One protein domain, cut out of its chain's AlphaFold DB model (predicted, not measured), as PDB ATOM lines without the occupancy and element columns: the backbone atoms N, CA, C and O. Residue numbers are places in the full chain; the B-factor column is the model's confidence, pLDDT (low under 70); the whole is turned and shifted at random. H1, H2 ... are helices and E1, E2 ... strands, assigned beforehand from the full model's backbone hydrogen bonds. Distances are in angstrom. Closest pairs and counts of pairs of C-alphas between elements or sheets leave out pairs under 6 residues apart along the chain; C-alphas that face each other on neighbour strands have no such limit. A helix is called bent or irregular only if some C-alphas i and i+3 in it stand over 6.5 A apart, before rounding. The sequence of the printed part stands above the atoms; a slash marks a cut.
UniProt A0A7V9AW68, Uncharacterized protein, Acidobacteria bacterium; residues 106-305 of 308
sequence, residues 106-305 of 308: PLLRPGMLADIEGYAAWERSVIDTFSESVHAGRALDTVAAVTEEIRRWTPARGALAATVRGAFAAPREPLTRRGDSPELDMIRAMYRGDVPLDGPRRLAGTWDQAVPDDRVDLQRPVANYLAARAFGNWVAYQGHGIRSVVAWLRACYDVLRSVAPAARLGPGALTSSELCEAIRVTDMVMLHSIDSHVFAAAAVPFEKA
ATOM      1  N   PRO A 106      84.431  74.091 142.252       95.94
ATOM      2  CA  PRO A 106      85.522  73.950 143.221       95.94
ATOM      3  C   PRO A 106      85.725  75.202 144.088       95.94
ATOM      4  O   PRO A 106      85.506  76.327 143.625       95.94
ATOM      5  N   LEU A 107      86.190  75.049 145.334       96.00
ATOM      6  CA  LEU A 107      86.536  76.212 146.154       96.00
ATOM      7  C   LEU A 107      87.793  76.905 145.620       96.00
ATOM      8  O   LEU A 107      88.779  76.277 145.231       96.00
ATOM      9  N   LEU A 108      87.785  78.231 145.713       95.94
ATOM     10  CA  LEU A 108      89.013  79.016 145.724       95.94
ATOM     11  C   LEU A 108      89.719  78.848 147.071       95.94
ATOM     12  O   LEU A 108      90.921  78.635 147.148       95.94
ATOM     13  N   ARG A 109      88.960  78.966 148.157       95.06
ATOM     14  CA  ARG A 109      89.445  78.873 149.536       95.06
ATOM     15  C   ARG A 109      88.293  78.455 150.452       95.06
ATOM     16  O   ARG A 109      87.138  78.553 150.027       95.06
ATOM     17  N   PRO A 110      88.554  78.053 151.708       92.62
ATOM     18  CA  PRO A 110      87.489  77.752 152.657       92.62
ATOM     19  C   PRO A 110      86.424  78.860 152.701       92.62
ATOM     20  O   PRO A 110      86.737  80.030 152.922       92.62
ATOM     21  N   GLY A 111      85.169  78.486 152.438       93.25
ATOM     22  CA  GLY A 111      84.029  79.407 152.417       93.25
ATOM     23  C   GLY A 111      83.857  80.247 151.143       93.25
ATOM     24  O   GLY A 111      83.005  81.130 151.135       93.25
ATOM     25  N   MET A 112      84.629  80.008 150.077       96.25
ATOM     26  CA  MET A 112      84.500  80.726 148.802       96.25
ATOM     27  C   MET A 112      84.582  79.766 147.614       96.25
ATOM     28  O   MET A 112      85.662  79.267 147.289       96.25
ATOM     29  N   LEU A 113      83.448  79.549 146.948       96.62
ATOM     30  CA  LEU A 113      83.380  78.835 145.672       96.62
ATOM     31  C   LEU A 113      84.000  79.689 144.560       96.62
ATOM     32  O   LEU A 113      83.937  80.920 144.601       96.62
ATOM     33  N   ALA A 114      84.585  79.035 143.562       96.62
ATOM     34  CA  ALA A 114      84.758  79.653 142.256       96.62
ATOM     35  C   ALA A 114      83.390  79.800 141.559       96.62
ATOM     36  O   ALA A 114      82.396  79.193 141.961       96.62
ATOM     37  N   ASP A 115      83.341  80.581 140.485       96.19
ATOM     38  CA  ASP A 115      82.343  80.387 139.432       96.19
ATOM     39  C   ASP A 115      82.900  79.412 138.375       96.19
ATOM     40  O   ASP A 115      84.105  79.124 138.343       96.19
ATOM     41  N   ILE A 116      82.027  78.840 137.540       95.88
ATOM     42  CA  ILE A 116      82.453  77.808 136.585       95.88
ATOM     43  C   ILE A 116      83.382  78.391 135.513       95.88
ATOM     44  O   ILE A 116      84.343  77.742 135.102       95.88
ATOM     45  N   GLU A 117      83.152  79.640 135.109       97.69
ATOM     46  CA  GLU A 117      83.970  80.367 134.144       97.69
ATOM     47  C   GLU A 117      85.368  80.669 134.691       97.69
ATOM     48  O   GLU A 117      86.357  80.590 133.962       97.69
ATOM     49  N   GLY A 118      85.471  81.018 135.971       98.00
ATOM     50  CA  GLY A 118      86.721  81.293 136.661       98.00
ATOM     51  C   GLY A 118      87.520  80.030 136.935       98.00
ATOM     52  O   GLY A 118      88.732  80.040 136.724       98.00
ATOM     53  N   TYR A 119      86.862  78.927 137.306       97.88
ATOM     54  CA  TYR A 119      87.526  77.626 137.394       97.88
ATOM     55  C   TYR A 119      88.016  77.150 136.018       97.88
ATOM     56  O   TYR A 119      89.175  76.759 135.889       97.88
ATOM     57  N   ALA A 120      87.195  77.272 134.968       96.56
ATOM     58  CA  ALA A 120      87.603  76.947 133.602       96.56
ATOM     59  C   ALA A 120      88.786  77.805 133.127       96.56
ATOM     60  O   ALA A 120      89.714  77.293 132.501       96.56
ATOM     61  N   ALA A 121      88.782  79.106 133.442       97.94
ATOM     62  CA  ALA A 121      89.908  79.984 133.146       97.94
ATOM     63  C   ALA A 121      91.176  79.549 133.891       97.94
ATOM     64  O   ALA A 121      92.253  79.576 133.304       97.94
ATOM     65  N   TRP A 122      91.052  79.131 135.155       98.50
ATOM     66  CA  TRP A 122      92.190  78.683 135.960       98.50
ATOM     67  C   TRP A 122      92.777  77.389 135.406       98.50
ATOM     68  O   TRP A 122      93.975  77.338 135.149       98.50
ATOM     69  N   GLU A 123      91.940  76.386 135.136       97.50
ATOM     70  CA  GLU A 123      92.378  75.106 134.572       97.50
ATOM     71  C   GLU A 123      93.093  75.311 133.230       97.50
ATOM     72  O   GLU A 123      94.199  74.806 133.037       97.50
ATOM     73  N   ARG A 124      92.517  76.125 132.335       96.31
ATOM     74  CA  ARG A 124      93.137  76.448 131.046       96.31
ATOM     75  C   ARG A 124      94.489  77.132 131.218       96.31
ATOM     76  O   ARG A 124      95.460  76.697 130.614       96.31
ATOM     77  N   SER A 125      94.589  78.140 132.083       97.62
ATOM     78  CA  SER A 125      95.864  78.824 132.318       97.62
ATOM     79  C   SER A 125      96.928  77.919 132.953       97.62
ATOM     80  O   SER A 125      98.110  78.067 132.642       97.62
ATOM     81  N   VAL A 126      96.541  76.949 133.788       97.38
ATOM     82  CA  VAL A 126      97.459  75.914 134.295       97.38
ATOM     83  C   VAL A 126      97.976  75.035 133.152       97.38
ATOM     84  O   VAL A 126      99.182  74.814 133.051       97.38
ATOM     85  N   ILE A 127      97.085  74.561 132.277       95.25
ATOM     86  CA  ILE A 127      97.443  73.740 131.109       95.25
ATOM     87  C   ILE A 127      98.370  74.507 130.164       95.25
ATOM     88  O   ILE A 127      99.388  73.956 129.738       95.25
ATOM     89  N   ASP A 128      98.054  75.768 129.872       94.19
ATOM     90  CA  ASP A 128      98.864  76.635 129.014       94.19
ATOM     91  C   ASP A 128     100.257  76.845 129.625       94.19
ATOM     92  O   ASP A 128     101.265  76.641 128.950       94.19
ATOM     93  N   THR A 129     100.336  77.109 130.937       95.12
ATOM     94  CA  THR A 129     101.613  77.280 131.656       95.12
ATOM     95  C   THR A 129     102.530  76.063 131.494       95.12
ATOM     96  O   THR A 129     103.733  76.209 131.265       95.12
ATOM     97  N   PHE A 130     101.988  74.847 131.586       94.62
ATOM     98  CA  PHE A 130     102.772  73.633 131.346       94.62
ATOM     99  C   PHE A 130     103.095  73.418 129.865       94.62
ATOM    100  O   PHE A 130     104.215  73.035 129.543       94.62
ATOM    101  N   SER A 131     102.145  73.679 128.968       90.19
ATOM    102  CA  SER A 131     102.317  73.471 127.524       90.19
ATOM    103  C   SER A 131     103.378  74.398 126.925       90.19
ATOM    104  O   SER A 131     104.121  74.012 126.021       90.19
ATOM    105  N   GLU A 132     103.476  75.621 127.444       90.88
ATOM    106  CA  GLU A 132     104.444  76.624 127.006       90.88
ATOM    107  C   GLU A 132     105.815  76.416 127.665       90.88
ATOM    108  O   GLU A 132     106.852  76.639 127.031       90.88
ATOM    109  N   SER A 133     105.851  75.890 128.892       90.69
ATOM    110  CA  SER A 133     107.097  75.635 129.615       90.69
ATOM    111  C   SER A 133     107.853  74.407 129.108       90.69
ATOM    112  O   SER A 133     107.285  73.356 128.802       90.69
ATOM    113  N   VAL A 134     109.180  74.518 129.064       90.31
ATOM    114  CA  VAL A 134     110.067  73.354 128.937       90.31
ATOM    115  C   VAL A 134     110.239  72.672 130.296       90.31
ATOM    116  O   VAL A 134     110.192  71.452 130.368       90.31
ATOM    117  N   HIS A 135     110.383  73.442 131.379       91.94
ATOM    118  CA  HIS A 135     110.705  72.921 132.709       91.94
ATOM    119  C   HIS A 135     109.443  72.755 133.560       91.94
ATOM    120  O   HIS A 135     108.892  73.730 134.086       91.94
ATOM    121  N   ALA A 136     109.016  71.506 133.747       92.94
ATOM    122  CA  ALA A 136     107.811  71.161 134.497       92.94
ATOM    123  C   ALA A 136     107.841  71.649 135.956       92.94
ATOM    124  O   ALA A 136     106.859  72.207 136.438       92.94
ATOM    125  N   GLY A 137     108.981  71.511 136.645       92.75
ATOM    126  CA  GLY A 137     109.126  71.960 138.035       92.75
ATOM    127  C   GLY A 137     108.914  73.469 138.204       92.75
ATOM    128  O   GLY A 137     108.167  73.887 139.086       92.75
ATOM    129  N   ARG A 138     109.494  74.285 137.309       92.38
ATOM    130  CA  ARG A 138     109.312  75.749 137.323       92.38
ATOM    131  C   ARG A 138     107.871  76.138 137.000       92.38
ATOM    132  O   ARG A 138     107.310  76.985 137.682       92.38
ATOM    133  N   ALA A 139     107.259  75.486 136.009       94.50
ATOM    134  CA  ALA A 139     105.851  75.699 135.674       94.50
ATOM    135  C   ALA A 139     104.929  75.380 136.858       94.50
ATOM    136  O   ALA A 139     104.031  76.157 137.170       94.50
ATOM    137  N   LEU A 140     105.186  74.278 137.564       95.75
ATOM    138  CA  LEU A 140     104.417  73.891 138.739       95.75
ATOM    139  C   LEU A 140     104.583  74.889 139.899       95.75
ATOM    140  O   LEU A 140     103.612  75.195 140.588       95.75
ATOM    141  N   ASP A 141     105.788  75.427 140.101       94.44
ATOM    142  CA  ASP A 141     106.032  76.487 141.085       94.44
ATOM    143  C   ASP A 141     105.301  77.788 140.719       94.44
ATOM    144  O   ASP A 141     104.688  78.410 141.589       94.44
ATOM    145  N   THR A 142     105.273  78.160 139.434       95.31
ATOM    146  CA  THR A 142     104.453  79.275 138.936       95.31
ATOM    147  C   THR A 142     102.967  79.031 139.188       95.31
ATOM    148  O   THR A 142     102.309  79.887 139.773       95.31
ATOM    149  N   VAL A 143     102.440  77.861 138.817       97.12
ATOM    150  CA  VAL A 143     101.035  77.486 139.040       97.12
ATOM    151  C   VAL A 143     100.669  77.571 140.521       97.12
ATOM    152  O   VAL A 143      99.628  78.135 140.858       97.12
ATOM    153  N   ALA A 144     101.526  77.068 141.413       95.88
ATOM    154  CA  ALA A 144     101.297  77.136 142.852       95.88
ATOM    155  C   ALA A 144     101.238  78.588 143.353       95.88
ATOM    156  O   ALA A 144     100.271  78.972 144.010       95.88
ATOM    157  N   ALA A 145     102.220  79.419 142.991       95.25
ATOM    158  CA  ALA A 145     102.272  80.818 143.413       95.25
ATOM    159  C   ALA A 145     101.081  81.640 142.887       95.25
ATOM    160  O   ALA A 145     100.455  82.388 143.639       95.25
ATOM    161  N   VAL A 146     100.734  81.473 141.608       97.12
ATOM    162  CA  VAL A 146      99.591  82.151 140.974       97.12
ATOM    163  C   VAL A 146      98.276  81.709 141.605       97.12
ATOM    164  O   VAL A 146      97.391  82.530 141.841       97.12
ATOM    165  N   THR A 147      98.149  80.420 141.922       97.56
ATOM    166  CA  THR A 147      96.969  79.899 142.612       97.56
ATOM    167  C   THR A 147      96.793  80.612 143.949       97.56
ATOM    168  O   THR A 147      95.716  81.142 144.192       97.56
ATOM    169  N   GLU A 148      97.839  80.773 144.763       96.19
ATOM    170  CA  GLU A 148      97.735  81.526 146.023       96.19
ATOM    171  C   GLU A 148      97.338  82.995 145.857       96.19
ATOM    172  O   GLU A 148      96.606  83.542 146.686       96.19
ATOM    173  N   GLU A 149      97.774  83.644 144.780       96.31
ATOM    174  CA  GLU A 149      97.337  84.999 144.449       96.31
ATOM    175  C   GLU A 149      95.831  85.042 144.137       96.31
ATOM    176  O   GLU A 149      95.093  85.846 144.714       96.31
ATOM    177  N   ILE A 150      95.356  84.127 143.288       97.94
ATOM    178  CA  ILE A 150      93.942  83.993 142.909       97.94
ATOM    179  C   ILE A 150      93.081  83.667 144.131       97.94
ATOM    180  O   ILE A 150      91.989  84.216 144.286       97.94
ATOM    181  N   ARG A 151      93.589  82.860 145.066       96.88
ATOM    182  CA  ARG A 151      92.912  82.553 146.334       96.88
ATOM    183  C   ARG A 151      92.683  83.779 147.210       96.88
ATOM    184  O   ARG A 151      91.895  83.680 148.144       96.88
ATOM    185  N   ARG A 152      93.287  84.938 146.928       96.44
ATOM    186  CA  ARG A 152      93.010  86.221 147.610       96.44
ATOM    187  C   ARG A 152      91.939  87.064 146.911       96.44
ATOM    188  O   ARG A 152      91.630  88.160 147.379       96.44
ATOM    189  N   TRP A 153      91.379  86.596 145.796       97.81
ATOM    190  CA  TRP A 153      90.328  87.299 145.061       97.81
ATOM    191  C   TRP A 153      89.056  87.479 145.904       97.81
ATOM    192  O   TRP A 153      88.721  86.665 146.768       97.81
ATOM    193  N   THR A 154      88.326  88.558 145.652       97.06
ATOM    194  CA  THR A 154      86.991  88.793 146.210       97.06
ATOM    195  C   THR A 154      86.079  89.305 145.097       97.06
ATOM    196  O   THR A 154      86.587  89.947 144.176       97.06
ATOM    197  N   PRO A 155      84.749  89.120 145.189       97.19
ATOM    198  CA  PRO A 155      83.814  89.631 144.180       97.19
ATOM    199  C   PRO A 155      83.947  91.136 143.893       97.19
ATOM    200  O   PRO A 155      83.705  91.584 142.777       97.19
ATOM    201  N   ALA A 156      84.412  91.924 144.872       97.38
ATOM    202  CA  ALA A 156      84.683  93.353 144.706       97.38
ATOM    203  C   ALA A 156      85.799  93.666 143.684       97.38
ATOM    204  O   ALA A 156      85.924  94.806 143.248       97.38
ATOM    205  N   ARG A 157      86.611  92.673 143.293       96.25
ATOM    206  CA  ARG A 157      87.677  92.795 142.284       96.25
ATOM    207  C   ARG A 157      87.208  92.462 140.860       96.25
ATOM    208  O   ARG A 157      88.035  92.305 139.968       96.25
ATOM    209  N   GLY A 158      85.897  92.361 140.638       97.75
ATOM    210  CA  GLY A 158      85.318  92.031 139.335       97.75
ATOM    211  C   GLY A 158      85.358  90.532 139.037       97.75
ATOM    212  O   GLY A 158      85.577  89.726 139.934       97.75
ATOM    213  N   ALA A 159      85.135  90.151 137.777       98.25
ATOM    214  CA  ALA A 159      84.995  88.748 137.381       98.25
ATOM    215  C   ALA A 159      86.249  87.910 137.699       98.25
ATOM    216  O   ALA A 159      87.372  88.280 137.329       98.25
ATOM    217  N   LEU A 160      86.050  86.745 138.324       98.50
ATOM    218  CA  LEU A 160      87.126  85.829 138.702       98.50
ATOM    219  C   LEU A 160      87.964  85.419 137.487       98.50
ATOM    220  O   LEU A 160      89.184  85.551 137.509       98.50
ATOM    221  N   ALA A 161      87.318  85.030 136.386       98.50
ATOM    222  CA  ALA A 161      87.996  84.622 135.155       98.50
ATOM    223  C   ALA A 161      88.958  85.689 134.591       98.50
ATOM    224  O   ALA A 161      90.004  85.352 134.035       98.50
ATOM    225  N   ALA A 162      88.630  86.980 134.731       98.25
ATOM    226  CA  ALA A 162      89.515  88.066 134.308       98.25
ATOM    227  C   ALA A 162      90.719  88.212 135.250       98.25
ATOM    228  O   ALA A 162      91.840  88.382 134.775       98.25
ATOM    229  N   THR A 163      90.497  88.076 136.563       98.31
ATOM    230  CA  THR A 163      91.577  88.080 137.562       98.31
ATOM    231  C   THR A 163      92.537  86.921 137.332       98.31
ATOM    232  O   THR A 163      93.741  87.129 137.338       98.31
ATOM    233  N   VAL A 164      92.019  85.719 137.073       98.56
ATOM    234  CA  VAL A 164      92.825  84.532 136.771       98.56
ATOM    235  C   VAL A 164      93.732  84.774 135.564       98.56
ATOM    236  O   VAL A 164      94.946  84.627 135.672       98.56
ATOM    237  N   ARG A 165      93.164  85.199 134.426       98.31
ATOM    238  CA  ARG A 165      93.950  85.468 133.211       98.31
ATOM    239  C   ARG A 165      94.997  86.557 133.434       98.31
ATOM    240  O   ARG A 165      96.135  86.397 133.011       98.31
ATOM    241  N   GLY A 166      94.618  87.640 134.114       97.94
ATOM    242  CA  GLY A 166      95.539  88.722 134.460       97.94
ATOM    243  C   GLY A 166      96.675  88.244 135.362       97.94
ATOM    244  O   GLY A 166      97.829  88.583 135.116       97.94
ATOM    245  N   ALA A 167      96.361  87.400 136.349       97.62
ATOM    246  CA  ALA A 167      97.353  86.803 137.222       97.62
ATOM    247  C   ALA A 167      98.327  85.952 136.402       97.62
ATOM    248  O   ALA A 167      99.514  86.238 136.446       97.62
ATOM    249  N   PHE A 168      97.882  84.986 135.597       97.19
ATOM    250  CA  PHE A 168      98.796  84.142 134.809       97.19
ATOM    251  C   PHE A 168      99.609  84.907 133.749       97.19
ATOM    252  O   PHE A 168     100.751  84.539 133.498       97.19
ATOM    253  N   ALA A 169      99.078  85.996 133.183       96.12
ATOM    254  CA  ALA A 169      99.797  86.826 132.211       96.12
ATOM    255  C   ALA A 169     100.884  87.726 132.834       96.12
ATOM    256  O   ALA A 169     101.741  88.243 132.115       96.12
ATOM    257  N   ALA A 170     100.848  87.957 134.150       93.94
ATOM    258  CA  ALA A 170     101.814  88.822 134.814       93.94
ATOM    259  C   ALA A 170     103.233  88.207 134.790       93.94
ATOM    260  O   ALA A 170     103.387  87.027 135.129       93.94
ATOM    261  N   PRO A 171     104.282  88.989 134.453       88.44
ATOM    262  CA  PRO A 171     105.665  88.524 134.512       88.44
ATOM    263  C   PRO A 171     106.022  88.046 135.918       88.44
ATOM    264  O   PRO A 171     105.678  88.702 136.903       88.44
ATOM    265  N   ARG A 172     106.738  86.922 136.023       85.75
ATOM    266  CA  ARG A 172     107.194  86.388 137.311       85.75
ATOM    267  C   ARG A 172     108.626  85.910 137.254       85.75
ATOM    268  O   ARG A 172     109.063  85.322 136.267       85.75
ATOM    269  N   GLU A 173     109.312  86.109 138.371       80.56
ATOM    270  CA  GLU A 173     110.552  85.400 138.630       80.56
ATOM    271  C   GLU A 173     110.238  83.931 138.947       80.56
ATOM    272  O   GLU A 173     109.356  83.651 139.769       80.56
ATOM    273  N   PRO A 174     110.922  82.977 138.297       70.50
ATOM    274  CA  PRO A 174     110.750  81.568 138.602       70.50
ATOM    275  C   PRO A 174     111.151  81.284 140.050       70.50
ATOM    276  O   PRO A 174     112.310  81.447 140.434       70.50
ATOM    277  N   LEU A 175     110.203  80.797 140.844       74.69
ATOM    278  CA  LEU A 175     110.534  80.156 142.108       74.69
ATOM    279  C   LEU A 175     111.123  78.776 141.808       74.69
ATOM    280  O   LEU A 175     110.744  78.122 140.838       74.69
ATOM    281  N   THR A 176     112.095  78.359 142.616       68.94
ATOM    282  CA  THR A 176     112.659  77.009 142.537       68.94
ATOM    283  C   THR A 176     112.553  76.364 143.903       68.94
ATOM    284  O   THR A 176     113.373  76.622 144.787       68.94
ATOM    285  N   ARG A 177     111.549  75.508 144.089       70.81
ATOM    286  CA  ARG A 177     111.469  74.676 145.286       70.81
ATOM    287  C   ARG A 177     112.391  73.468 145.129       70.81
ATOM    288  O   ARG A 177     112.346  72.759 144.127       70.81
ATOM    289  N   ARG A 178     113.238  73.219 146.130       67.94
ATOM    290  CA  ARG A 178     114.097  72.027 146.198       67.94
ATOM    291  C   ARG A 178     113.707  71.181 147.403       67.94
ATOM    292  O   ARG A 178     113.578  71.716 148.499       67.94
ATOM    293  N   GLY A 179     113.588  69.872 147.199       72.50
ATOM    294  CA  GLY A 179     113.348  68.894 148.263       72.50
ATOM    295  C   GLY A 179     112.118  68.026 148.031       72.50
ATOM    296  O   GLY A 179     111.455  68.149 146.996       72.50
ATOM    297  N   ASP A 180     111.879  67.142 148.994       72.50
ATOM    298  CA  ASP A 180     110.657  66.349 149.109       72.50
ATOM    299  C   ASP A 180     109.523  67.273 149.574       72.50
ATOM    300  O   ASP A 180     109.737  68.221 150.339       72.50
ATOM    301  N   SER A 181     108.321  67.021 149.073       87.19
ATOM    302  CA  SER A 181     107.127  67.787 149.401       87.19
ATOM    303  C   SER A 181     106.269  67.029 150.424       87.19
ATOM    304  O   SER A 181     106.310  65.795 150.456       87.19
ATOM    305  N   PRO A 182     105.469  67.723 151.257       90.75
ATOM    306  CA  PRO A 182     104.512  67.048 152.137       90.75
ATOM    307  C   PRO A 182     103.512  66.184 151.350       90.75
ATOM    308  O   PRO A 182     102.989  65.202 151.876       90.75
ATOM    309  N   GLU A 183     103.265  66.509 150.080       92.88
ATOM    310  CA  GLU A 183     102.448  65.712 149.177       92.88
ATOM    311  C   GLU A 183     103.072  64.337 148.892       92.88
ATOM    312  O   GLU A 183     102.349  63.343 148.870       92.88
ATOM    313  N   LEU A 184     104.399  64.237 148.745       90.94
ATOM    314  CA  LEU A 184     105.071  62.945 148.570       90.94
ATOM    315  C   LEU A 184     104.987  62.073 149.827       90.94
ATOM    316  O   LEU A 184     104.732  60.873 149.724       90.94
ATOM    317  N   ASP A 185     105.169  62.659 151.011       91.25
ATOM    318  CA  ASP A 185     105.028  61.927 152.276       91.25
ATOM    319  C   ASP A 185     103.598  61.401 152.453       91.25
ATOM    320  O   ASP A 185     103.390  60.258 152.870       91.25
ATOM    321  N   MET A 186     102.606  62.196 152.043       92.50
ATOM    322  CA  MET A 186     101.210  61.774 151.986       92.50
ATOM    323  C   MET A 186     101.021  60.585 151.031       92.50
ATOM    324  O   MET A 186     100.394  59.596 151.413       92.50
ATOM    325  N   ILE A 187     101.602  60.621 149.825       93.81
ATOM    326  CA  ILE A 187     101.560  59.486 148.888       93.81
ATOM    327  C   ILE A 187     102.189  58.232 149.499       93.81
ATOM    328  O   ILE A 187     101.567  57.171 149.463       93.81
ATOM    329  N   ARG A 188     103.385  58.334 150.091       91.69
ATOM    330  CA  ARG A 188     104.066  57.203 150.750       91.69
ATOM    331  C   ARG A 188     103.204  56.591 151.853       91.69
ATOM    332  O   ARG A 188     103.139  55.372 151.990       91.69
ATOM    333  N   ALA A 189     102.488  57.423 152.607       91.69
ATOM    334  CA  ALA A 189     101.584  56.961 153.652       91.69
ATOM    335  C   ALA A 189     100.347  56.225 153.109       91.69
ATOM    336  O   ALA A 189      99.820  55.356 153.807       91.69
ATOM    337  N   MET A 190      99.894  56.518 151.885       92.12
ATOM    338  CA  MET A 190      98.707  55.907 151.266       92.12
ATOM    339  C   MET A 190      99.031  54.696 150.386       92.12
ATOM    340  O   MET A 190      98.270  53.731 150.367       92.12
ATOM    341  N   TYR A 191     100.154  54.724 149.673       91.94
ATOM    342  CA  TYR A 191     100.519  53.688 148.716       91.94
ATOM    343  C   TYR A 191     100.904  52.378 149.423       91.94
ATOM    344  O   TYR A 191     101.608  52.368 150.436       91.94
ATOM    345  N   ARG A 192     100.397  51.254 148.906       88.81
ATOM    346  CA  ARG A 192     100.622  49.894 149.441       88.81
ATOM    347  C   ARG A 192     101.118  48.907 148.382       88.81
ATOM    348  O   ARG A 192     101.113  47.710 148.637       88.81
ATOM    349  N   GLY A 193     101.475  49.395 147.195       86.44
ATOM    350  CA  GLY A 193     101.946  48.542 146.108       86.44
ATOM    351  C   GLY A 193     103.452  48.291 146.154       86.44
ATOM    352  O   GLY A 193     104.166  48.804 147.014       86.44
ATOM    353  N   ASP A 194     103.922  47.513 145.182       85.06
ATOM    354  CA  ASP A 194     105.297  47.007 145.144       85.06
ATOM    355  C   ASP A 194     106.312  47.989 144.543       85.06
ATOM    356  O   ASP A 194     107.512  47.721 144.580       85.06
ATOM    357  N   VAL A 195     105.872  49.118 143.972       83.44
ATOM    358  CA  VAL A 195     106.788  50.116 143.399       83.44
ATOM    359  C   VAL A 195     107.451  50.905 144.529       83.44
ATOM    360  O   VAL A 195     106.770  51.659 145.224       83.44
ATOM    361  N   PRO A 196     108.778  50.823 144.710       83.38
ATOM    362  CA  PRO A 196     109.433  51.563 145.776       83.38
ATOM    363  C   PRO A 196     109.342  53.075 145.523       83.38
ATOM    364  O   PRO A 196     109.890  53.588 144.548       83.38
ATOM    365  N   LEU A 197     108.676  53.799 146.428       83.50
ATOM    366  CA  LEU A 197     108.634  55.271 146.442       83.50
ATOM    367  C   LEU A 197     109.706  55.881 147.367       83.50
ATOM    368  O   LEU A 197     109.859  57.103 147.459       83.50
ATOM    369  N   ASP A 198     110.486  55.027 148.026       69.62
ATOM    370  CA  ASP A 198     111.611  55.380 148.897       69.62
ATOM    371  C   ASP A 198     112.900  55.606 148.099       69.62
ATOM    372  O   ASP A 198     113.991  55.262 148.559       69.62
ATOM    373  N   GLY A 199     112.784  56.164 146.886       60.62
ATOM    374  CA  GLY A 199     113.931  56.561 146.073       60.62
ATOM    375  C   GLY A 199     114.989  57.298 146.915       60.62
ATOM    376  O   GLY A 199     114.672  57.835 147.981       60.62
ATOM    377  N   PRO A 200     116.264  57.313 146.483       55.00
ATOM    378  CA  PRO A 200     117.374  57.818 147.291       55.00
ATOM    379  C   PRO A 200     116.997  59.149 147.947       55.00
ATOM    380  O   PRO A 200     116.500  60.030 147.250       55.00
ATOM    381  N   ARG A 201     117.226  59.278 149.269       53.78
ATOM    382  CA  ARG A 201     116.790  60.380 150.171       53.78
ATOM    383  C   ARG A 201     117.287  61.802 149.798       53.78
ATOM    384  O   ARG A 201     117.432  62.668 150.653       53.78
ATOM    385  N   ARG A 202     117.596  62.060 148.528       58.53
ATOM    386  CA  ARG A 202     117.901  63.346 147.896       58.53
ATOM    387  C   ARG A 202     117.371  63.333 146.455       58.53
ATOM    388  O   ARG A 202     118.160  63.243 145.515       58.53
ATOM    389  N   LEU A 203     116.055  63.470 146.283       61.88
ATOM    390  CA  LEU A 203     115.405  63.471 144.962       61.88
ATOM    391  C   LEU A 203     115.963  64.532 144.003       61.88
ATOM    392  O   LEU A 203     115.988  64.323 142.798       61.88
ATOM    393  N   ALA A 204     116.412  65.680 144.521       59.88
ATOM    394  CA  ALA A 204     116.934  66.764 143.687       59.88
ATOM    395  C   ALA A 204     118.182  66.341 142.893       59.88
ATOM    396  O   ALA A 204     118.204  66.468 141.677       59.88
ATOM    397  N   GLY A 205     119.189  65.761 143.555       66.44
ATOM    398  CA  GLY A 205     120.450  65.420 142.888       66.44
ATOM    399  C   GLY A 205     120.338  64.252 141.905       66.44
ATOM    400  O   GLY A 205     121.064  64.210 140.918       66.44
ATOM    401  N   THR A 206     119.433  63.303 142.158       83.06
ATOM    402  CA  THR A 206     119.223  62.155 141.265       83.06
ATOM    403  C   THR A 206     118.330  62.492 140.083       83.06
ATOM    404  O   THR A 206     118.583  61.992 138.989       83.06
ATOM    405  N   TRP A 207     117.334  63.359 140.281       88.56
ATOM    406  CA  TRP A 207     116.500  63.872 139.202       88.56
ATOM    407  C   TRP A 207     117.310  64.693 138.205       88.56
ATOM    408  O   TRP A 207     117.270  64.378 137.024       88.56
ATOM    409  N   ASP A 208     118.103  65.663 138.668       89.19
ATOM    410  CA  ASP A 208     118.868  66.550 137.779       89.19
ATOM    411  C   ASP A 208     119.872  65.768 136.906       89.19
ATOM    412  O   ASP A 208     120.210  66.179 135.801       89.19
ATOM    413  N   GLN A 209     120.333  64.602 137.376       88.62
ATOM    414  CA  GLN A 209     121.158  63.685 136.585       88.62
ATOM    415  C   GLN A 209     120.338  62.816 135.622       88.62
ATOM    416  O   GLN A 209     120.803  62.511 134.526       88.62
ATOM    417  N   ALA A 210     119.153  62.364 136.042       90.62
ATOM    418  CA  ALA A 210     118.284  61.498 135.246       90.62
ATOM    419  C   ALA A 210     117.566  62.271 134.128       90.62
ATOM    420  O   ALA A 210     117.435  61.768 133.015       90.62
ATOM    421  N   VAL A 211     117.141  63.500 134.406       93.12
ATOM    422  CA  VAL A 211     116.441  64.402 133.490       93.12
ATOM    423  C   VAL A 211     117.119  65.777 133.565       93.12
ATOM    424  O   VAL A 211     116.616  66.677 134.237       93.12
ATOM    425  N   PRO A 212     118.283  65.950 132.912       92.62
ATOM    426  CA  PRO A 212     119.003  67.221 132.919       92.62
ATOM    427  C   PRO A 212     118.163  68.385 132.386       92.62
ATOM    428  O   PRO A 212     117.315  68.212 131.508       92.62
ATOM    429  N   ASP A 213     118.407  69.590 132.905       91.19
ATOM    430  CA  ASP A 213     117.677  70.805 132.512       91.19
ATOM    431  C   ASP A 213     117.863  71.159 131.023       91.19
ATOM    432  O   ASP A 213     116.953  71.704 130.403       91.19
ATOM    433  N   ASP A 214     119.004  70.824 130.418       92.75
ATOM    434  CA  ASP A 214     119.302  71.089 129.003       92.75
ATOM    435  C   ASP A 214     118.672  70.068 128.031       92.75
ATOM    436  O   ASP A 214     118.637  70.292 126.819       92.75
ATOM    437  N   ARG A 215     118.110  68.966 128.545       94.12
ATOM    438  CA  ARG A 215     117.472  67.905 127.752       94.12
ATOM    439  C   ARG A 215     115.990  68.180 127.524       94.12
ATOM    440  O   ARG A 215     115.114  67.552 128.119       94.12
ATOM    441  N   VAL A 216     115.704  69.111 126.612       93.50
ATOM    442  CA  VAL A 216     114.335  69.515 126.221       93.50
ATOM    443  C   VAL A 216     113.458  68.320 125.824       93.50
ATOM    444  O   VAL A 216     112.268  68.299 126.138       93.50
ATOM    445  N   ASP A 217     114.042  67.312 125.175       93.62
ATOM    446  CA  ASP A 217     113.375  66.079 124.745       93.62
ATOM    447  C   ASP A 217     112.885  65.198 125.909       93.62
ATOM    448  O   ASP A 217     111.978  64.389 125.722       93.62
ATOM    449  N   LEU A 218     113.447  65.377 127.107       95.19
ATOM    450  CA  LEU A 218     113.021  64.710 128.337       95.19
ATOM    451  C   LEU A 218     112.183  65.633 129.231       95.19
ATOM    452  O   LEU A 218     111.245  65.181 129.875       95.19
ATOM    453  N   GLN A 219     112.475  66.932 129.246       94.62
ATOM    454  CA  GLN A 219     111.762  67.910 130.069       94.62
ATOM    455  C   GLN A 219     110.329  68.163 129.566       94.62
ATOM    456  O   GLN A 219     109.374  68.149 130.348       94.62
ATOM    457  N   ARG A 220     110.150  68.318 128.247       94.44
ATOM    458  CA  ARG A 220     108.839  68.621 127.648       94.44
ATOM    459  C   ARG A 220     107.782  67.533 127.920       94.44
ATOM    460  O   ARG A 220     106.679  67.905 128.321       94.44
ATOM    461  N   PRO A 221     108.062  66.221 127.777       95.44
ATOM    462  CA  PRO A 221     107.096  65.175 128.121       95.44
ATOM    463  C   PRO A 221     106.608  65.224 129.573       95.44
ATOM    464  O   PRO A 221     105.451  64.903 129.836       95.44
ATOM    465  N   VAL A 222     107.452  65.664 130.513       96.69
ATOM    466  CA  VAL A 222     107.052  65.823 131.920       96.69
ATOM    467  C   VAL A 222     106.067  66.979 132.081       96.69
ATOM    468  O   VAL A 222     105.071  66.845 132.790       96.69
ATOM    469  N   ALA A 223     106.300  68.097 131.391       95.38
ATOM    470  CA  ALA A 223     105.366  69.221 131.392       95.38
ATOM    471  C   ALA A 223     104.022  68.822 130.755       95.38
ATOM    472  O   ALA A 223     102.968  69.055 131.346       95.38
ATOM    473  N   ASN A 224     104.060  68.114 129.622       94.81
ATOM    474  CA  ASN A 224     102.869  67.571 128.965       94.81
ATOM    475  C   ASN A 224     102.089  66.611 129.879       94.81
ATOM    476  O   ASN A 224     100.860  66.655 129.914       94.81
ATOM    477  N   TYR A 225     102.789  65.764 130.643       96.62
ATOM    478  CA  TYR A 225     102.162  64.862 131.610       96.62
ATOM    479  C   TYR A 225     101.390  65.642 132.681       96.62
ATOM    480  O   TYR A 225     100.215  65.360 132.915       96.62
ATOM    481  N   LEU A 226     102.006  66.662 133.290       97.56
ATOM    482  CA  LEU A 226     101.343  67.486 134.305       97.56
ATOM    483  C   LEU A 226     100.176  68.298 133.730       97.56
ATOM    484  O   LEU A 226      99.122  68.358 134.360       97.56
ATOM    485  N   ALA A 227     100.309  68.836 132.515       95.44
ATOM    486  CA  ALA A 227      99.207  69.487 131.808       95.44
ATOM    487  C   ALA A 227      98.015  68.529 131.631       95.44
ATOM    488  O   ALA A 227      96.878  68.856 131.970       95.44
ATOM    489  N   ALA A 228      98.285  67.298 131.189       94.50
ATOM    490  CA  ALA A 228      97.261  66.277 131.031       94.50
ATOM    491  C   ALA A 228      96.653  65.821 132.369       94.50
ATOM    492  O   ALA A 228      95.529  65.323 132.373       94.50
ATOM    493  N   ARG A 229      97.366  65.939 133.500       96.44
ATOM    494  CA  ARG A 229      96.826  65.688 134.854       96.44
ATOM    495  C   ARG A 229      96.071  66.880 135.439       96.44
ATOM    496  O   ARG A 229      95.316  66.680 136.387       96.44
ATOM    497  N   ALA A 230      96.230  68.082 134.894       96.50
ATOM    498  CA  ALA A 230      95.439  69.246 135.283       96.50
ATOM    499  C   ALA A 230      94.052  69.254 134.616       96.50
ATOM    500  O   ALA A 230      93.078  69.646 135.251       96.50
ATOM    501  N   PHE A 231      93.955  68.788 133.367       95.00
ATOM    502  CA  PHE A 231      92.709  68.781 132.596       95.00
ATOM    503  C   PHE A 231      91.664  67.801 133.146       95.00
ATOM    504  O   PHE A 231      91.909  66.593 133.212       95.00
ATOM    505  N   GLY A 232      90.478  68.309 133.489       93.62
ATOM    506  CA  GLY A 232      89.358  67.494 133.959       93.62
ATOM    507  C   GLY A 232      89.647  66.791 135.286       93.62
ATOM    508  O   GLY A 232      89.221  65.654 135.498       93.62
ATOM    509  N   ASN A 233      90.431  67.427 136.160       94.94
ATOM    510  CA  ASN A 233      90.953  66.799 137.368       94.94
ATOM    511  C   ASN A 233      89.859  66.569 138.432       94.94
ATOM    512  O   ASN A 233      89.276  67.513 138.965       94.94
ATOM    513  N   TRP A 234      89.628  65.304 138.799       95.25
ATOM    514  CA  TRP A 234      88.609  64.899 139.779       95.25
ATOM    515  C   TRP A 234      88.838  65.468 141.186       95.25
ATOM    516  O   TRP A 234      87.875  65.748 141.906       95.25
ATOM    517  N   VAL A 235      90.096  65.716 141.565       95.25
ATOM    518  CA  VAL A 235      90.475  66.283 142.867       95.25
ATOM    519  C   VAL A 235      89.938  67.705 143.038       95.25
ATOM    520  O   VAL A 235      89.733  68.135 144.169       95.25
ATOM    521  N   ALA A 236      89.618  68.425 141.959       94.44
ATOM    522  CA  ALA A 236      88.962  69.727 142.074       94.44
ATOM    523  C   ALA A 236      87.590  69.629 142.763       94.44
ATOM    524  O   ALA A 236      87.222  70.500 143.551       94.44
ATOM    525  N   TYR A 237      86.861  68.539 142.508       93.62
ATOM    526  CA  TYR A 237      85.531  68.283 143.059       93.62
ATOM    527  C   TYR A 237      85.590  67.456 144.346       93.62
ATOM    528  O   TYR A 237      84.880  67.753 145.302       93.62
ATOM    529  N   GLN A 238      86.464  66.449 144.409       91.38
ATOM    530  CA  GLN A 238      86.604  65.590 145.590       91.38
ATOM    531  C   GLN A 238      87.426  66.260 146.707       91.38
ATOM    532  O   GLN A 238      87.099  66.143 147.886       91.38
ATOM    533  N   GLY A 239      88.513  66.952 146.349       74.50
ATOM    534  CA  GLY A 239      89.459  67.620 147.257       74.50
ATOM    535  C   GLY A 239      89.045  69.037 147.640       74.50
ATOM    536  O   GLY A 239      89.796  69.732 148.319       74.50
ATOM    537  N   HIS A 240      87.840  69.445 147.242       82.88
ATOM    538  CA  HIS A 240      87.186  70.701 147.584       82.88
ATOM    539  C   HIS A 240      87.795  71.985 147.007       82.88
ATOM    540  O   HIS A 240      87.218  73.026 147.277       82.88
ATOM    541  N   GLY A 241      88.871  71.997 146.212       93.12
ATOM    542  CA  GLY A 241      89.365  73.273 145.682       93.12
ATOM    543  C   GLY A 241      90.601  73.231 144.795       93.12
ATOM    544  O   GLY A 241      91.198  72.184 144.541       93.12
ATOM    545  N   ILE A 242      90.975  74.412 144.296       96.44
ATOM    546  CA  ILE A 242      92.105  74.581 143.371       96.44
ATOM    547  C   ILE A 242      93.465  74.312 144.030       96.44
ATOM    548  O   ILE A 242      94.400  73.923 143.333       96.44
ATOM    549  N   ARG A 243      93.605  74.448 145.359       95.62
ATOM    550  CA  ARG A 243      94.870  74.129 146.039       95.62
ATOM    551  C   ARG A 243      95.064  72.618 146.145       95.62
ATOM    552  O   ARG A 243      96.179  72.143 145.947       95.62
ATOM    553  N   SER A 244      93.993  71.858 146.356       95.31
ATOM    554  CA  SER A 244      94.023  70.391 146.298       95.31
ATOM    555  C   SER A 244      94.454  69.869 144.924       95.31
ATOM    556  O   SER A 244      95.204  68.897 144.845       95.31
ATOM    557  N   VAL A 245      94.070  70.547 143.836       96.69
ATOM    558  CA  VAL A 245      94.574  70.221 142.490       96.69
ATOM    559  C   VAL A 245      96.076  70.498 142.377       96.69
ATOM    560  O   VAL A 245      96.812  69.671 141.844       96.69
ATOM    561  N   VAL A 246      96.572  71.620 142.908       97.06
ATOM    562  CA  VAL A 246      98.022  71.902 142.929       97.06
ATOM    563  C   VAL A 246      98.782  70.840 143.731       97.06
ATOM    564  O   VAL A 246      99.820  70.366 143.270       97.06
ATOM    565  N   ALA A 247      98.253  70.424 144.886       95.81
ATOM    566  CA  ALA A 247      98.830  69.350 145.692       95.81
ATOM    567  C   ALA A 247      98.862  68.016 144.921       95.81
ATOM    568  O   ALA A 247      99.868  67.309 144.928       95.81
ATOM    569  N   TRP A 248      97.800  67.698 144.176       96.56
ATOM    570  CA  TRP A 248      97.772  66.536 143.287       96.56
ATOM    571  C   TRP A 248      98.860  66.588 142.208       96.56
ATOM    572  O   TRP A 248      99.600  65.622 142.025       96.56
ATOM    573  N   LEU A 249      99.010  67.721 141.518       97.44
ATOM    574  CA  LEU A 249     100.044  67.889 140.492       97.44
ATOM    575  C   LEU A 249     101.458  67.781 141.081       97.44
ATOM    576  O   LEU A 249     102.343  67.190 140.458       97.44
ATOM    577  N   ARG A 250     101.660  68.300 142.299       96.31
ATOM    578  CA  ARG A 250     102.909  68.155 143.058       96.31
ATOM    579  C   ARG A 250     103.200  66.699 143.393       96.31
ATOM    580  O   ARG A 250     104.294  66.235 143.088       96.31
ATOM    581  N   ALA A 251     102.211  65.965 143.897       95.81
ATOM    582  CA  ALA A 251     102.325  64.531 144.139       95.81
ATOM    583  C   ALA A 251     102.695  63.761 142.860       95.81
ATOM    584  O   ALA A 251     103.640  62.976 142.875       95.81
ATOM    585  N   CYS A 252     102.023  64.026 141.729       97.12
ATOM    586  CA  CYS A 252     102.366  63.408 140.444       97.12
ATOM    587  C   CYS A 252     103.828  63.666 140.049       97.12
ATOM    588  O   CYS A 252     104.518  62.746 139.608       97.12
ATOM    589  N   TYR A 253     104.300  64.906 140.196       96.00
ATOM    590  CA  TYR A 253     105.672  65.275 139.861       96.00
ATOM    591  C   TYR A 253     106.689  64.601 140.791       96.00
ATOM    592  O   TYR A 253     107.684  64.057 140.319       96.00
ATOM    593  N   ASP A 254     106.440  64.573 142.097       94.12
ATOM    594  CA  ASP A 254     107.382  64.004 143.062       94.12
ATOM    595  C   ASP A 254     107.429  62.471 143.029       94.12
ATOM    596  O   ASP A 254     108.507  61.887 143.193       94.12
ATOM    597  N   VAL A 255     106.311  61.802 142.723       94.50
ATOM    598  CA  VAL A 255     106.314  60.363 142.422       94.50
ATOM    599  C   VAL A 255     107.145  60.090 141.175       94.50
ATOM    600  O   VAL A 255     108.024  59.232 141.227       94.50
ATOM    601  N   LEU A 256     106.963  60.861 140.095       95.38
ATOM    602  CA  LEU A 256     107.782  60.713 138.889       95.38
ATOM    603  C   LEU A 256     109.271  60.882 139.192       95.38
ATOM    604  O   LEU A 256     110.088  60.065 138.769       95.38
ATOM    605  N   ARG A 257     109.631  61.898 139.979       93.06
ATOM    606  CA  ARG A 257     111.017  62.130 140.405       93.06
ATOM    607  C   ARG A 257     111.584  60.995 141.249       93.06
ATOM    608  O   ARG A 257     112.789  60.762 141.207       93.06
ATOM    609  N   SER A 258     110.729  60.296 141.990       90.38
ATOM    610  CA  SER A 258     111.112  59.146 142.812       90.38
ATOM    611  C   SER A 258     111.320  57.881 141.976       90.38
ATOM    612  O   SER A 258     112.300  57.169 142.197       90.38
ATOM    613  N   VAL A 259     110.454  57.618 140.990       91.44
ATOM    614  CA  VAL A 259     110.502  56.381 140.187       91.44
ATOM    615  C   VAL A 259     111.428  56.476 138.972       91.44
ATOM    616  O   VAL A 259     112.031  55.478 138.581       91.44
ATOM    617  N   ALA A 260     111.602  57.661 138.380       92.12
ATOM    618  CA  ALA A 260     112.381  57.825 137.152       92.12
ATOM    619  C   ALA A 260     113.859  57.410 137.289       92.12
ATOM    620  O   ALA A 260     114.349  56.700 136.409       92.12
ATOM    621  N   PRO A 261     114.584  57.737 138.380       87.62
ATOM    622  CA  PRO A 261     115.957  57.271 138.556       87.62
ATOM    623  C   PRO A 261     116.098  55.743 138.611       87.62
ATOM    624  O   PRO A 261     117.167  55.245 138.256       87.62
ATOM    625  N   ALA A 262     115.054  55.027 139.050       84.88
ATOM    626  CA  ALA A 262     115.021  53.566 139.136       84.88
ATOM    627  C   ALA A 262     114.689  52.888 137.794       84.88
ATOM    628  O   ALA A 262     115.050  51.734 137.595       84.88
ATOM    629  N   ALA A 263     114.057  53.603 136.855       84.38
ATOM    630  CA  ALA A 263     113.759  53.104 135.507       84.38
ATOM    631  C   ALA A 263     114.994  53.047 134.583       84.38
ATOM    632  O   ALA A 263     114.913  52.560 133.458       84.38
ATOM    633  N   ARG A 264     116.130  53.573 135.045       86.12
ATOM    634  CA  ARG A 264     117.368  53.705 134.280       86.12
ATOM    635  C   ARG A 264     118.132  52.383 134.196       86.12
ATOM    636  O   ARG A 264     118.442  51.778 135.219       86.12
ATOM    637  N   LEU A 265     118.522  51.994 132.986       84.31
ATOM    638  CA  LEU A 265     119.259  50.758 132.703       84.31
ATOM    639  C   LEU A 265     120.782  50.949 132.613       84.31
ATOM    640  O   LEU A 265     121.525  49.971 132.657       84.31
ATOM    641  N   GLY A 266     121.265  52.189 132.485       86.69
ATOM    642  CA  GLY A 266     122.688  52.501 132.312       86.69
ATOM    643  C   GLY A 266     123.123  53.818 132.963       86.69
ATOM    644  O   GLY A 266     122.313  54.523 133.553       86.69
ATOM    645  N   PRO A 267     124.413  54.182 132.904       85.88
ATOM    646  CA  PRO A 267     124.879  55.462 133.430       85.88
ATOM    647  C   PRO A 267     124.349  56.645 132.600       85.88
ATOM    648  O   PRO A 267     124.203  56.546 131.385       85.88
ATOM    649  N   GLY A 268     124.141  57.792 133.255       89.00
ATOM    650  CA  GLY A 268     123.772  59.054 132.601       89.00
ATOM    651  C   GLY A 268     122.290  59.421 132.706       89.00
ATOM    652  O   GLY A 268     121.597  58.995 133.637       89.00
ATOM    653  N   ALA A 269     121.848  60.270 131.775       94.00
ATOM    654  CA  ALA A 269     120.461  60.703 131.640       94.00
ATOM    655  C   ALA A 269     119.578  59.581 131.082       94.00
ATOM    656  O   ALA A 269     120.057  58.709 130.358       94.00
ATOM    657  N   LEU A 270     118.284  59.642 131.381       95.12
ATOM    658  CA  LEU A 270     117.291  58.728 130.833       95.12
ATOM    659  C   LEU A 270     117.189  58.873 129.312       95.12
ATOM    660  O   LEU A 270     117.331  59.952 128.732       95.12
ATOM    661  N   THR A 271     116.870  57.767 128.663       95.44
ATOM    662  CA  THR A 271     116.311  57.756 127.315       95.44
ATOM    663  C   THR A 271     114.830  58.141 127.354       95.44
ATOM    664  O   THR A 271     114.152  58.000 128.375       95.44
ATOM    665  N   SER A 272     114.274  58.566 126.215       93.94
ATOM    666  CA  SER A 272     112.835  58.844 126.103       93.94
ATOM    667  C   SER A 272     111.977  57.616 126.433       93.94
ATOM    668  O   SER A 272     110.892  57.758 126.987       93.94
ATOM    669  N   SER A 273     112.464  56.404 126.136       92.75
ATOM    670  CA  SER A 273     111.761  55.157 126.460       92.75
ATOM    671  C   SER A 273     111.712  54.899 127.967       92.75
ATOM    672  O   SER A 273     110.655  54.546 128.483       92.75
ATOM    673  N   GLU A 274     112.825  55.091 128.678       94.62
ATOM    674  CA  GLU A 274     112.868  54.911 130.138       94.62
ATOM    675  C   GLU A 274     112.022  55.972 130.851       94.62
ATOM    676  O   GLU A 274     111.276  55.645 131.772       94.62
ATOM    677  N   LEU A 275     112.055  57.229 130.388       96.31
ATOM    678  CA  LEU A 275     111.173  58.272 130.916       96.31
ATOM    679  C   LEU A 275     109.695  57.964 130.636       96.31
ATOM    680  O   LEU A 275     108.849  58.162 131.506       96.31
ATOM    681  N   CYS A 276     109.374  57.466 129.438       94.94
ATOM    682  CA  CYS A 276     108.015  57.052 129.101       94.94
ATOM    683  C   CYS A 276     107.517  55.976 130.070       94.94
ATOM    684  O   CYS A 276     106.369  56.042 130.505       94.94
ATOM    685  N   GLU A 277     108.365  55.015 130.440       93.94
ATOM    686  CA  GLU A 277     107.986  53.992 131.410       93.94
ATOM    687  C   GLU A 277     107.891  54.534 132.838       93.94
ATOM    688  O   GLU A 277     106.946  54.213 133.554       93.94
ATOM    689  N   ALA A 278     108.781  55.442 133.239       95.31
ATOM    690  CA  ALA A 278     108.665  56.128 134.523       95.31
ATOM    691  C   ALA A 278     107.330  56.888 134.659       95.31
ATOM    692  O   ALA A 278     106.696  56.846 135.716       95.31
ATOM    693  N   ILE A 279     106.861  57.536 133.586       96.88
ATOM    694  CA  ILE A 279     105.540  58.185 133.547       96.88
ATOM    695  C   ILE A 279     104.417  57.151 133.676       96.88
ATOM    696  O   ILE A 279     103.486  57.365 134.449       96.88
ATOM    697  N   ARG A 280     104.510  56.012 132.978       95.44
ATOM    698  CA  ARG A 280     103.515  54.929 133.076       95.44
ATOM    699  C   ARG A 280     103.390  54.392 134.495       95.44
ATOM    700  O   ARG A 280     102.277  54.248 134.999       95.44
ATOM    701  N   VAL A 281     104.522  54.134 135.144       94.94
ATOM    702  CA  VAL A 281     104.580  53.691 136.542       94.94
ATOM    703  C   VAL A 281     104.006  54.762 137.470       94.94
ATOM    704  O   VAL A 281     103.211  54.442 138.350       94.94
ATOM    705  N   THR A 282     104.337  56.034 137.244       96.81
ATOM    706  CA  THR A 282     103.777  57.157 138.014       96.81
ATOM    707  C   THR A 282     102.257  57.217 137.897       96.81
ATOM    708  O   THR A 282     101.568  57.353 138.903       96.81
ATOM    709  N   ASP A 283     101.717  57.101 136.686       96.19
ATOM    710  CA  ASP A 283     100.277  57.156 136.424       96.19
ATOM    711  C   ASP A 283      99.549  55.953 137.049       96.19
ATOM    712  O   ASP A 283      98.476  56.109 137.627       96.19
ATOM    713  N   MET A 284     100.172  54.771 137.037       94.75
ATOM    714  CA  MET A 284      99.688  53.574 137.736       94.75
ATOM    715  C   MET A 284      99.644  53.749 139.259       94.75
ATOM    716  O   MET A 284      98.642  53.403 139.886       94.75
ATOM    717  N   VAL A 285     100.677  54.346 139.857       94.50
ATOM    718  CA  VAL A 285     100.670  54.692 141.286       94.50
ATOM    719  C   VAL A 285      99.556  55.697 141.579       94.50
ATOM    720  O   VAL A 285      98.714  55.447 142.438       94.50
ATOM    721  N   MET A 286      99.530  56.809 140.845       95.56
ATOM    722  CA  MET A 286      98.669  57.947 141.160       95.56
ATOM    723  C   MET A 286      97.188  57.686 140.872       95.56
ATOM    724  O   MET A 286      96.360  58.075 141.681       95.56
ATOM    725  N   LEU A 287      96.836  57.042 139.755       92.38
ATOM    726  CA  LEU A 287      95.435  56.876 139.338       92.38
ATOM    727  C   LEU A 287      94.854  55.494 139.612       92.38
ATOM    728  O   LEU A 287      93.644  55.377 139.766       92.38
ATOM    729  N   HIS A 288      95.688  54.454 139.601       88.81
ATOM    730  CA  HIS A 288      95.208  53.067 139.646       88.81
ATOM    731  C   HIS A 288      95.449  52.395 140.993       88.81
ATOM    732  O   HIS A 288      94.782  51.417 141.311       88.81
ATOM    733  N   SER A 289      96.389  52.912 141.787       92.56
ATOM    734  CA  SER A 289      96.743  52.334 143.090       92.56
ATOM    735  C   SER A 289      96.299  53.189 144.274       92.56
ATOM    736  O   SER A 289      96.210  52.682 145.391       92.56
ATOM    737  N   ILE A 290      96.052  54.480 144.052       91.31
ATOM    738  CA  ILE A 290      95.592  55.412 145.079       91.31
ATOM    739  C   ILE A 290      94.152  55.789 144.771       91.31
ATOM    740  O   ILE A 290      93.840  56.305 143.701       91.31
ATOM    741  N   ASP A 291      93.278  55.547 145.741       90.00
ATOM    742  CA  ASP A 291      91.897  55.994 145.667       90.00
ATOM    743  C   ASP A 291      91.850  57.534 145.678       90.00
ATOM    744  O   ASP A 291      92.343  58.193 146.601       90.00
ATOM    745  N   SER A 292      91.258  58.108 144.630       87.94
ATOM    746  CA  SER A 292      91.146  59.561 144.452       87.94
ATOM    747  C   SER A 292      90.373  60.262 145.578       87.94
ATOM    748  O   SER A 292      90.748  61.369 145.969       87.94
ATOM    749  N   HIS A 293      89.367  59.614 146.179       90.12
ATOM    750  CA  HIS A 293      88.658  60.136 147.349       90.12
ATOM    751  C   HIS A 293      89.540  60.118 148.597       90.12
ATOM    752  O   HIS A 293      89.504  61.067 149.382       90.12
ATOM    753  N   VAL A 294      90.354  59.073 148.778       92.62
ATOM    754  CA  VAL A 294      91.303  58.996 149.899       92.62
ATOM    755  C   VAL A 294      92.365  60.087 149.775       92.62
ATOM    756  O   VAL A 294      92.604  60.806 150.747       92.62
ATOM    757  N   PHE A 295      92.939  60.281 148.580       93.38
ATOM    758  CA  PHE A 295      93.854  61.396 148.326       93.38
ATOM    759  C   PHE A 295      93.179  62.738 148.630       93.38
ATOM    760  O   PHE A 295      93.718  63.560 149.368       93.38
ATOM    761  N   ALA A 296      91.986  62.959 148.078       90.38
ATOM    762  CA  ALA A 296      91.244  64.198 148.239       90.38
ATOM    763  C   ALA A 296      90.953  64.530 149.710       90.38
ATOM    764  O   ALA A 296      91.119  65.678 150.125       90.38
ATOM    765  N   ALA A 297      90.569  63.533 150.512       91.44
ATOM    766  CA  ALA A 297      90.356  63.698 151.945       91.44
ATOM    767  C   ALA A 297      91.660  64.052 152.679       91.44
ATOM    768  O   ALA A 297      91.669  64.946 153.529       91.44
ATOM    769  N   ALA A 298      92.766  63.394 152.323       92.56
ATOM    770  CA  ALA A 298      94.082  63.666 152.891       92.56
ATOM    771  C   ALA A 298      94.638  65.044 152.485       92.56
ATOM    772  O   ALA A 298      95.412  65.626 153.241       92.56
ATOM    773  N   ALA A 299      94.202  65.597 151.348       90.88
ATOM    774  CA  ALA A 299      94.617  66.907 150.850       90.88
ATOM    775  C   ALA A 299      93.882  68.099 151.501       90.88
ATOM    776  O   ALA A 299      94.355  69.231 151.416       90.88
ATOM    777  N   VAL A 300      92.765  67.875 152.207       88.38
ATOM    778  CA  VAL A 300      91.984  68.936 152.886       88.38
ATOM    779  C   VAL A 300      92.819  69.865 153.790       88.38
ATOM    780  O   VAL A 300      92.549  71.070 153.802       88.38
ATOM    781  N   PRO A 301      93.823  69.395 154.561       89.00
ATOM    782  CA  PRO A 301      94.683  70.277 155.347       89.00
ATOM    783  C   PRO A 301      95.421  71.319 154.500       89.00
ATOM    784  O   PRO A 301      95.598  72.445 154.966       89.00
ATOM    785  N   PHE A 302      95.782  70.998 153.248       86.06
ATOM    786  CA  PHE A 302      96.396  71.972 152.347       86.06
ATOM    787  C   PHE A 302      95.446  73.133 152.076       86.06
ATOM    788  O   PHE A 302      95.890  74.271 152.099       86.06
ATOM    789  N   GLU A 303      94.139  72.914 151.920       86.81
ATOM    790  CA  GLU A 303      93.179  74.009 151.707       86.81
ATOM    791  C   GLU A 303      93.089  74.980 152.893       86.81
ATOM    792  O   GLU A 303      92.846  76.176 152.703       86.81
ATOM    793  N   LYS A 304      93.314  74.488 154.114       85.19
ATOM    794  CA  LYS A 304      93.178  75.273 155.350       85.19
ATOM    795  C   LYS A 304      94.452  75.987 155.781       85.19
ATOM    796  O   LYS A 304      94.357  76.922 156.566       85.19
ATOM    797  N   ALA A 305      95.618  75.540 155.319       80.31
ATOM    798  CA  ALA A 305      96.886  76.135 155.717       80.31
ATOM    799  C   ALA A 305      96.970  77.611 155.293       80.31
ATOM    800  O   ALA A 305      96.544  77.979 154.194       80.31
TER     801      ALA A 305
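What this domain is: This is residues 106 to 305 of the 308 residues of an uncharacterized protein of Acidobacteria bacterium (UniProt A0A7V9AW68). One long helix, H8, runs through the middle of an elongated helical body, and other helices pack round it along its length. H1, H2, H3 and H6 form an up-and-down bundle with H8, with H3 on the far side of H1 and H2 from H8; H7 and H10 cover the first part of H8, H4 crosses it, and H9 and H5 pack toward its last part. The printed part has 200 residues, with the short strand E1 first and then ten named helices, H1 to H10; the class is mostly helix. It is compact, with a radius of gyration of the C-alphas of 16.7 A, and the C-alphas span 57 by 35 by 24 A.

Where its parts are: Start at C-alpha 107, at (86.536, 76.212, 146.154), where strand E1 begins; it runs to residue 109. Find C-alpha 116 at (82.453, 77.808, 136.585); from there H1 runs to residue 132, over 24.0 A. H2 takes residues 136 to 150, 20.7 A, and H3 residues 160 to 169, 14.3 A. Next come H4, residues 182 to 190, 12.6 A, and H5, residues 203 to 210, 10.3 A. H6 runs from 216 to 230 over 21.0 A, and H7 has four residues, 235 to 238. H8 begins at C-alpha 242, at (92.105, 74.581, 143.371), and reaches residue 262, 31.4 A on; it is irregular, but only just, with C-alphas 258 and 261 6.7 A apart. H9 covers residues 272 to 289, 24.3 A. H10, residues 292 to 304, 19.2 A, is irregular, with C-alphas 298 and 301 7.1 A apart; it ends at C-alpha 304, (93.178, 75.273, 155.350).

How they stand to each other: Look first at the up-and-down bundle of H1, H2, H3, H6 and H8, in which each helix runs against the one before it. H1 and H2 form a helical hairpin: they touch at a shallow tilt of 26 degrees, opposite ways, with Phe 130 and Ala 139 the closest C-alphas at 5.7 A. H1 touches H3 the same way at 14 degrees, closest at Gly 118 and Ala 161, C-alphas 3.9 A apart. H1 also touches H6, opposite ways at 11 degrees, closest at the C-alphas of Ile 127 and Ala 227, 4.7 A. Now move to H8, the hub, which touches seven helices. H2 touches it at a shallow tilt of 14 degrees, opposite ways, with the C-alphas of Ala 144 and Val 246 closest at 6.2 A. H10 touches residues 243 to 247 of H8 alone, at a steep tilt of 62 degrees, closest at the C-alphas of Ser 244 and Ala 299, 5.8 A. H7 touches H8 too, with the C-alphas of Ala 236 and Val 245 closest at 5.6 A. H4 is only just about perpendicular to H8, at 73 degrees, and touches it closest at the C-alphas of Glu 183 and Ala 251, 5.2 A. H9 touches H8 at a steep tilt of 50 degrees, opposite ways, closest at the C-alphas of Ala 260 and Ala 278, 4.9 A. H5 touches residues 257 to 261 of H8 alone, with the C-alphas of Ala 210 and Pro 261 closest at 5.9 A. E1 pairs with no named strand; its closest C-alpha to H8 is that of Leu 108, 5.9 A from that of Ile 242. H3 and H8 are apart. In H1, H2, H3 and H4 every O i to N i+4 pair is within hydrogen-bond range; H5 has 3 of 4, H6 9 of 11, H8 15 of 17, H9 13 of 14 and H10 5 of 9, and H7 is too short for such a pair.

The domain as a whole: The C-alphas farthest apart, those of Ala 156 and Gly 266, are 57.2 A from each other. The printed part has no cut. The links H3 to H4 and H4 to H5 are long, with 12 residues each. The mean pLDDT of the printed part is 91.2; residues 176, 178 and 198 to 205 are under 70.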